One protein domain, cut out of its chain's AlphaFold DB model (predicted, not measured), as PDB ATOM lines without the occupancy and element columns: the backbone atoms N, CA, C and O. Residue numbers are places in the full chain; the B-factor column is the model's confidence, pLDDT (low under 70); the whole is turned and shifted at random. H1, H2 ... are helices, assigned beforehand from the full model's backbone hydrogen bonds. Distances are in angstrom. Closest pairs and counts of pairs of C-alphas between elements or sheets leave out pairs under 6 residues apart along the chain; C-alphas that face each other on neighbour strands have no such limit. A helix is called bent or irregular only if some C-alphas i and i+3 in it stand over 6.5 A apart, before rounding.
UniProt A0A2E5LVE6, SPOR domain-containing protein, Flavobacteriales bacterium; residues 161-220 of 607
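What this domain is: This is residues 161 to 220 of the 607 residues of the protein "SPOR domain-containing protein" of Flavobacteriales bacterium (UniProt A0A2E5LVE6). One long helix, H3, runs along much of the longest axis, and a shorter helix, H1, crosses it nearly at right angles, packing on it with residues 165 to 169. A single short turn of helix, H2, packs on residues 206 to 210 of H3, and a long loop, residues 186 to 198, runs from H2 round to the first residue of H3. The printed part has 60 residues with three named helices, in the order H1, H2, H3, and no named strand; the class is all helix. The whole is compact, with a radius of gyration of the C-alphas of 11.2 A, yet elongated in outline, spanning 36 by 23 by 19 A.

How they stand to each other: The longest helix is H3, residues 199 to 215. H1, residues 164 to 175, touches H3 with its residues 165 to 169 alone. The closest C-alphas of the two are those of Ile 169 and Leu 202, 5.4 A apart, and their lines are about perpendicular, at 73 degrees. H1 is irregular, with C-alphas 165 and 168 8.1 A apart, and its line is a rough one. H2, residues 182 to 185, touches H3 at residues 206 to 210 of H3 alone; the closest C-alphas are those of Ile 184 and Lys 210, 5.5 A apart. H1 and H2 are close but not clearly touching, with the C-alphas of Ala 173 and Ile 183 the closest, 7.0 A apart. In the backbone, every O i to N i+4 pair of H3 is within hydrogen-bond range, against 6 of 8 in H1. H2 is too short for such a pair, but its one O i to N i+3 pair is within range.

Where its parts are: H3 begins with C-alpha 199 at (23.819, -8.449, 142.923) and ends with C-alpha 215 at (3.149, -20.672, 142.780), 24.0 A from first to last C-alpha. H1 begins with C-alpha 164 at (19.172, -20.305, 153.180) and measures 17.3 A from first to last C-alpha. H2 has four residues and measures 5.7 A, first to last C-alpha.

The domain as a whole: The two C-alphas farthest apart are those of Lys 195 and Tyr 219, at 36.7 A. The first and last printed C-alphas, of Lys 161 and Lys 220, are 15.1 A apart. The link from H1 to H2, six residues, is short, and the link from H2 to H3, 13 residues, is long. The C-alphas of that long link lie 8 to 17 A from the mean of all C-alphas. The printed part has no cut. The mean pLDDT of the printed part is 88.1, and no printed residue of this model is under 70.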
ATOM      1  N   LYS A 161      11.559 -17.456 156.100       90.44
ATOM      2  CA  LYS A 161      12.451 -16.502 156.788       90.44
ATOM      3  C   LYS A 161      13.753 -17.140 157.262       90.44
ATOM      4  O   LYS A 161      14.767 -16.456 157.360       90.44
ATOM      5  N   ASN A 162      13.719 -18.442 157.537       89.56
ATOM      6  CA  ASN A 162      14.878 -19.207 157.988       89.56
ATOM      7  C   ASN A 162      15.559 -19.976 156.845       89.56
ATOM      8  O   ASN A 162      16.554 -20.663 157.080       89.56
ATOM      9  N   SER A 163      15.038 -19.882 155.618       92.06
ATOM     10  CA  SER A 163      15.600 -20.574 154.463       92.06
ATOM     11  C   SER A 163      16.912 -19.934 154.021       92.06
ATOM     12  O   SER A 163      17.000 -18.722 153.814       92.06
ATOM     13  N   TRP A 164      17.925 -20.764 153.785       93.19
ATOM     14  CA  TRP A 164      19.172 -20.305 153.180       93.19
ATOM     15  C   TRP A 164      18.965 -19.799 151.743       93.19
ATOM     16  O   TRP A 164      19.747 -18.960 151.300       93.19
ATOM     17  N   GLU A 165      17.908 -20.252 151.046       94.00
ATOM     18  CA  GLU A 165      17.573 -19.830 149.674       94.00
ATOM     19  C   GLU A 165      17.209 -18.340 149.580       94.00
ATOM     20  O   GLU A 165      17.272 -17.780 148.492       94.00
ATOM     21  N   PHE A 166      16.817 -17.704 150.692       94.25
ATOM     22  CA  PHE A 166      16.340 -16.312 150.719       94.25
ATOM     23  C   PHE A 166      17.150 -15.416 151.664       94.25
ATOM     24  O   PHE A 166      16.765 -14.282 151.962       94.25
ATOM     25  N   LYS A 167      18.271 -15.925 152.185       92.94
ATOM     26  CA  LYS A 167      19.027 -15.260 153.249       92.94
ATOM     27  C   LYS A 167      19.533 -13.881 152.827       92.94
ATOM     28  O   LYS A 167      19.486 -12.951 153.629       92.94
ATOM     29  N   ASN A 168      20.052 -13.747 151.607       91.75
ATOM     30  CA  ASN A 168      20.677 -12.499 151.170       91.75
ATOM     31  C   ASN A 168      19.611 -11.478 150.791       91.75
ATOM     32  O   ASN A 168      19.727 -10.315 151.174       91.75
ATOM     33  N   ILE A 169      18.544 -11.917 150.122       91.81
ATOM     34  CA  ILE A 169      17.443 -11.026 149.763       91.81
ATOM     35  C   ILE A 169      16.689 -10.494 150.989       91.81
ATOM     36  O   ILE A 169      16.363  -9.312 151.038       91.81
ATOM     37  N   PHE A 170      16.491 -11.301 152.035       92.94
ATOM     38  CA  PHE A 170      15.873 -10.814 153.273       92.94
ATOM     39  C   PHE A 170      16.817  -9.952 154.114       92.94
ATOM     40  O   PHE A 170      16.366  -9.005 154.755       92.94
ATOM     41  N   ALA A 171      18.126 -10.221 154.087       91.00
ATOM     42  CA  ALA A 171      19.105  -9.323 154.695       91.00
ATOM     43  C   ALA A 171      19.098  -7.945 154.014       91.00
ATOM     44  O   ALA A 171      19.116  -6.930 154.708       91.00
ATOM     45  N   TYR A 172      19.004  -7.914 152.681       90.31
ATOM     46  CA  TYR A 172      18.829  -6.681 151.916       90.31
ATOM     47  C   TYR A 172      17.526  -5.960 152.290       90.31
ATOM     48  O   TYR A 172      17.573  -4.787 152.643       90.31
ATOM     49  N   ALA A 173      16.391  -6.670 152.319       90.25
ATOM     50  CA  ALA A 173      15.099  -6.103 152.724       90.25
ATOM     51  C   ALA A 173      15.179  -5.411 154.093       90.25
ATOM     52  O   ALA A 173      14.736  -4.278 154.254       90.25
ATOM     53  N   ASN A 174      15.802  -6.077 155.070       90.69
ATOM     54  CA  ASN A 174      15.966  -5.543 156.418       90.69
ATOM     55  C   ASN A 174      16.890  -4.320 156.453       90.69
ATOM     56  O   ASN A 174      16.600  -3.369 157.177       90.69
ATOM     57  N   GLN A 175      17.992  -4.338 155.693       89.88
ATOM     58  CA  GLN A 175      18.930  -3.216 155.619       89.88
ATOM     59  C   GLN A 175      18.255  -1.964 155.042       89.88
ATOM     60  O   GLN A 175      18.392  -0.880 155.602       89.88
ATOM     61  N   GLU A 176      17.488  -2.139 153.968       89.06
ATOM     62  CA  GLU A 176      16.804  -1.052 153.258       89.06
ATOM     63  C   GLU A 176      15.408  -0.743 153.832       89.06
ATOM     64  O   GLU A 176      14.696   0.113 153.315       89.06
ATOM     65  N   LYS A 177      15.004  -1.423 154.917       90.75
ATOM     66  CA  LYS A 177      13.689  -1.291 155.574       90.75
ATOM     67  C   LYS A 177      12.499  -1.516 154.628       90.75
ATOM     68  O   LYS A 177      11.448  -0.896 154.779       90.75
ATOM     69  N   ILE A 178      12.651  -2.432 153.677       88.88
ATOM     70  CA  ILE A 178      11.614  -2.815 152.717       88.88
ATOM     71  C   ILE A 178      10.823  -4.003 153.270       88.88
ATOM     72  O   ILE A 178      11.390  -4.951 153.818       88.88
ATOM     73  N   SER A 179       9.498  -3.978 153.105       88.69
ATOM     74  CA  SER A 179       8.657  -5.134 153.421       88.69
ATOM     75  C   SER A 179       9.043  -6.340 152.559       88.69
ATOM     76  O   SER A 179       9.227  -6.222 151.349       88.69
ATOM     77  N   ILE A 180       9.112  -7.527 153.170       84.62
ATOM     78  CA  ILE A 180       9.447  -8.776 152.469       84.62
ATOM     79  C   ILE A 180       8.480  -9.046 151.309       84.62
ATOM     80  O   ILE A 180       8.903  -9.568 150.283       84.62
ATOM     81  N   ASP A 181       7.203  -8.692 151.442       82.75
ATOM     82  CA  ASP A 181       6.227  -8.934 150.375       82.75
ATOM     83  C   ASP A 181       6.426  -7.976 149.190       82.75
ATOM     84  O   ASP A 181       6.213  -8.374 148.054       82.75
ATOM     85  N   SER A 182       6.943  -6.766 149.421       86.81
ATOM     86  CA  SER A 182       7.256  -5.795 148.360       86.81
ATOM     87  C   SER A 182       8.529  -6.146 147.587       86.81
ATOM     88  O   SER A 182       8.753  -5.639 146.490       86.81
ATOM     89  N   ILE A 183       9.379  -7.035 148.117       86.19
ATOM     90  CA  ILE A 183      10.657  -7.353 147.473       86.19
ATOM     91  C   ILE A 183      10.493  -8.061 146.127       86.19
ATOM     92  O   ILE A 183      11.425  -8.065 145.332       86.19
ATOM     93  N   ILE A 184       9.332  -8.665 145.861       86.44
ATOM     94  CA  ILE A 184       9.036  -9.366 144.599       86.44
ATOM     95  C   ILE A 184       8.810  -8.407 143.418       86.44
ATOM     96  O   ILE A 184       8.839  -8.850 142.266       86.44
ATOM     97  N   GLU A 185       8.584  -7.124 143.707       86.44
ATOM     98  CA  GLU A 185       8.305  -6.068 142.724       86.44
ATOM     99  C   GLU A 185       9.550  -5.242 142.376       86.44
ATOM    100  O   GLU A 185       9.543  -4.493 141.407       86.44
ATOM    101  N   ILE A 186      10.642  -5.394 143.133       83.38
ATOM    102  CA  ILE A 186      11.873  -4.633 142.908       83.38
ATOM    103  C   ILE A 186      12.566  -5.095 141.626       83.38
ATOM    104  O   ILE A 186      12.878  -6.270 141.456       83.38
ATOM    105  N   GLU A 187      12.942  -4.167 140.760       82.38
ATOM    106  CA  GLU A 187      13.836  -4.467 139.645       82.38
ATOM    107  C   GLU A 187      15.298  -4.329 140.089       82.38
ATOM    108  O   GLU A 187      15.916  -3.277 139.970       82.38
ATOM    109  N   PHE A 188      15.898  -5.404 140.610       81.75
ATOM    110  CA  PHE A 188      17.298  -5.354 141.072       81.75
ATOM    111  C   PHE A 188      18.301  -4.976 139.972       81.75
ATOM    112  O   PHE A 188      19.414  -4.548 140.285       81.75
ATOM    113  N   ASP A 189      17.925  -5.106 138.698       75.00
ATOM    114  CA  ASP A 189      18.733  -4.660 137.567       75.00
ATOM    115  C   ASP A 189      18.901  -3.133 137.546       75.00
ATOM    116  O   ASP A 189      20.019  -2.671 137.298       75.00
ATOM    117  N   SER A 190      17.872  -2.367 137.923       74.38
ATOM    118  CA  SER A 190      17.876  -0.896 137.958       74.38
ATOM    119  C   SER A 190      18.284  -0.304 139.314       74.38
ATOM    120  O   SER A 190      18.647   0.868 139.393       74.38
ATOM    121  N   VAL A 191      18.307  -1.109 140.381       78.44
ATOM    122  CA  VAL A 191      18.699  -0.653 141.723       78.44
ATOM    123  C   VAL A 191      20.220  -0.655 141.913       78.44
ATOM    124  O   VAL A 191      20.923  -1.621 141.583       78.44
ATOM    125  N   GLN A 192      20.737   0.426 142.507       76.00
ATOM    126  CA  GLN A 192      22.125   0.515 142.950       76.00
ATOM    127  C   GLN A 192      22.302  -0.269 144.254       76.00
ATOM    128  O   GLN A 192      21.766   0.083 145.301       76.00
ATOM    129  N   ILE A 193      23.066  -1.358 144.186       78.69
ATOM    130  CA  ILE A 193      23.309  -2.254 145.320       78.69
ATOM    131  C   ILE A 193      24.705  -1.974 145.878       78.69
ATOM    132  O   ILE A 193      25.672  -1.834 145.128       78.69
ATOM    133  N   SER A 194      24.818  -1.910 147.206       74.69
ATOM    134  CA  SER A 194      26.106  -1.781 147.894       74.69
ATOM    135  C   SER A 194      27.106  -2.841 147.420       74.69
ATOM    136  O   SER A 194      26.773  -4.024 147.348       74.69
ATOM    137  N   LYS A 195      28.371  -2.444 147.198       71.81
ATOM    138  CA  LYS A 195      29.469  -3.350 146.791       71.81
ATOM    139  C   LYS A 195      29.683  -4.535 147.747       71.81
ATOM    140  O   LYS A 195      30.320  -5.511 147.370       71.81
ATOM    141  N   LYS A 196      29.165  -4.462 148.980       76.00
ATOM    142  CA  LYS A 196      29.230  -5.549 149.972       76.00
ATOM    143  C   LYS A 196      28.283  -6.718 149.663       76.00
ATOM    144  O   LYS A 196      28.465  -7.792 150.230       76.00
ATOM    145  N   MET A 197      27.281  -6.532 148.802       80.75
ATOM    146  CA  MET A 197      26.305  -7.563 148.446       80.75
ATOM    147  C   MET A 197      26.488  -8.047 147.007       80.75
ATOM    148  O   MET A 197      26.800  -7.282 146.099       80.75
ATOM    149  N   ASN A 198      26.257  -9.340 146.784       86.19
ATOM    150  CA  ASN A 198      26.342  -9.937 145.456       86.19
ATOM    151  C   ASN A 198      25.018  -9.737 144.696       86.19
ATOM    152  O   ASN A 198      24.048 -10.455 144.948       86.19
ATOM    153  N   LYS A 199      24.994  -8.786 143.750       86.81
ATOM    154  CA  LYS A 199      23.819  -8.449 142.923       86.81
ATOM    155  C   LYS A 199      23.234  -9.662 142.192       86.81
ATOM    156  O   LYS A 199      22.034  -9.900 142.283       86.81
ATOM    157  N   ASN A 200      24.069 -10.483 141.554       88.56
ATOM    158  CA  ASN A 200      23.610 -11.680 140.839       88.56
ATOM    159  C   ASN A 200      22.923 -12.675 141.781       88.56
ATOM    160  O   ASN A 200      21.905 -13.272 141.428       88.56
ATOM    161  N   LYS A 201      23.445 -12.816 143.005       89.50
ATOM    162  CA  LYS A 201      22.831 -13.663 144.025       89.50
ATOM    163  C   LYS A 201      21.464 -13.127 144.445       89.50
ATOM    164  O   LYS A 201      20.512 -13.898 144.444       89.50
ATOM    165  N   LEU A 202      21.342 -11.825 144.709       90.56
ATOM    166  CA  LEU A 202      20.059 -11.191 145.044       90.56
ATOM    167  C   LEU A 202      19.014 -11.388 143.939       90.56
ATOM    168  O   LEU A 202      17.909 -11.833 144.234       90.56
ATOM    169  N   ILE A 203      19.386 -11.166 142.674       90.00
ATOM    170  CA  ILE A 203      18.508 -11.400 141.514       90.00
ATOM    171  C   ILE A 203      18.054 -12.866 141.463       90.00
ATOM    172  O   ILE A 203      16.878 -13.155 141.241       90.00
ATOM    173  N   SER A 204      18.975 -13.811 141.674       91.00
ATOM    174  CA  SER A 204      18.639 -15.238 141.660       91.00
ATOM    175  C   SER A 204      17.704 -15.633 142.812       91.00
ATOM    176  O   SER A 204      16.697 -16.294 142.566       91.00
ATOM    177  N   GLU A 205      17.972 -15.178 144.041       93.25
ATOM    178  CA  GLU A 205      17.135 -15.457 145.215       93.25
ATOM    179  C   GLU A 205      15.755 -14.805 145.080       93.25
ATOM    180  O   GLU A 205      14.753 -15.427 145.429       93.25
ATOM    181  N   GLN A 206      15.672 -13.603 144.496       91.94
ATOM    182  CA  GLN A 206      14.402 -12.940 144.207       91.94
ATOM    183  C   GLN A 206      13.549 -13.752 143.243       91.94
ATOM    184  O   GLN A 206      12.371 -13.972 143.512       91.94
ATOM    185  N   LYS A 207      14.134 -14.228 142.136       92.56
ATOM    186  CA  LYS A 207      13.419 -15.062 141.158       92.56
ATOM    187  C   LYS A 207      12.849 -16.318 141.817       92.56
ATOM    188  O   LYS A 207      11.703 -16.680 141.554       92.56
ATOM    189  N   ILE A 208      13.618 -16.953 142.704       95.12
ATOM    190  CA  ILE A 208      13.175 -18.138 143.449       95.12
ATOM    191  C   ILE A 208      12.077 -17.771 144.458       95.12
ATOM    192  O   ILE A 208      11.069 -18.475 144.535       95.12
ATOM    193  N   TYR A 209      12.238 -16.676 145.208       95.00
ATOM    194  CA  TYR A 209      11.258 -16.236 146.203       95.00
ATOM    195  C   TYR A 209       9.932 -15.837 145.556       95.00
ATOM    196  O   TYR A 209       8.878 -16.270 146.013       95.00
ATOM    197  N   LYS A 210       9.977 -15.093 144.446       93.62
ATOM    198  CA  LYS A 210       8.801 -14.736 143.647       93.62
ATOM    199  C   LYS A 210       8.076 -15.981 143.138       93.62
ATOM    200  O   LYS A 210       6.872 -16.107 143.339       93.62
ATOM    201  N   ASN A 211       8.811 -16.948 142.582       94.94
ATOM    202  CA  ASN A 211       8.234 -18.223 142.155       94.94
ATOM    203  C   ASN A 211       7.572 -18.974 143.330       94.94
ATOM    204  O   ASN A 211       6.432 -19.414 143.204       94.94
ATOM    205  N   TYR A 212       8.225 -19.065 144.496       95.62
ATOM    206  CA  TYR A 212       7.613 -19.641 145.702       95.62
ATOM    207  C   TYR A 212       6.336 -18.896 146.106       95.62
ATOM    208  O   TYR A 212       5.308 -19.529 146.354       95.62
ATOM    209  N   PHE A 213       6.386 -17.565 146.152       93.44
ATOM    210  CA  PHE A 213       5.276 -16.717 146.569       93.44
ATOM    211  C   PHE A 213       4.040 -16.934 145.681       93.44
ATOM    212  O   PHE A 213       2.962 -17.283 146.167       93.44
ATOM    213  N   GLU A 214       4.222 -16.821 144.366       91.31
ATOM    214  CA  GLU A 214       3.144 -16.861 143.374       91.31
ATOM    215  C   GLU A 214       2.629 -18.275 143.075       91.31
ATOM    216  O   GLU A 214       1.462 -18.451 142.706       91.31
ATOM    217  N   LYS A 215       3.484 -19.299 143.195       91.69
ATOM    218  CA  LYS A 215       3.149 -20.672 142.780       91.69
ATOM    219  C   LYS A 215       2.835 -21.595 143.943       91.69
ATOM    220  O   LYS A 215       2.154 -22.595 143.717       91.69
ATOM    221  N   VAL A 216       3.306 -21.291 145.151       94.00
ATOM    222  CA  VAL A 216       3.201 -22.185 146.313       94.00
ATOM    223  C   VAL A 216       2.565 -21.479 147.507       94.00
ATOM    224  O   VAL A 216       1.532 -21.932 147.992       94.00
ATOM    225  N   LYS A 217       3.135 -20.360 147.970       93.38
ATOM    226  CA  LYS A 217       2.718 -19.681 149.210       93.38
ATOM    227  C   LYS A 217       1.263 -19.222 149.177       93.38
ATOM    228  O   LYS A 217       0.606 -19.299 150.205       93.38
ATOM    229  N   LYS A 218       0.737 -18.809 148.019       90.00
ATOM    230  CA  LYS A 218      -0.677 -18.409 147.893       90.00
ATOM    231  C   LYS A 218      -1.691 -19.513 148.233       90.00
ATOM    232  O   LYS A 218      -2.832 -19.195 148.532       90.00
ATOM    233  N   TYR A 219      -1.278 -20.782 148.192       88.88
ATOM    234  CA  TYR A 219      -2.109 -21.934 148.566       88.88
ATOM    235  C   TYR A 219      -1.958 -22.313 150.041       88.88
ATOM    236  O   TYR A 219      -2.546 -23.293 150.482       88.88
ATOM    237  N   LYS A 220      -1.123 -21.594 150.803       90.19
ATOM    238  CA  LYS A 220      -0.842 -21.900 152.206       90.19
ATOM    239  C   LYS A 220      -2.103 -21.716 153.042       90.19
ATOM    240  O   LYS A 220      -2.591 -20.606 153.226       90.19
TER     241      LYS A 220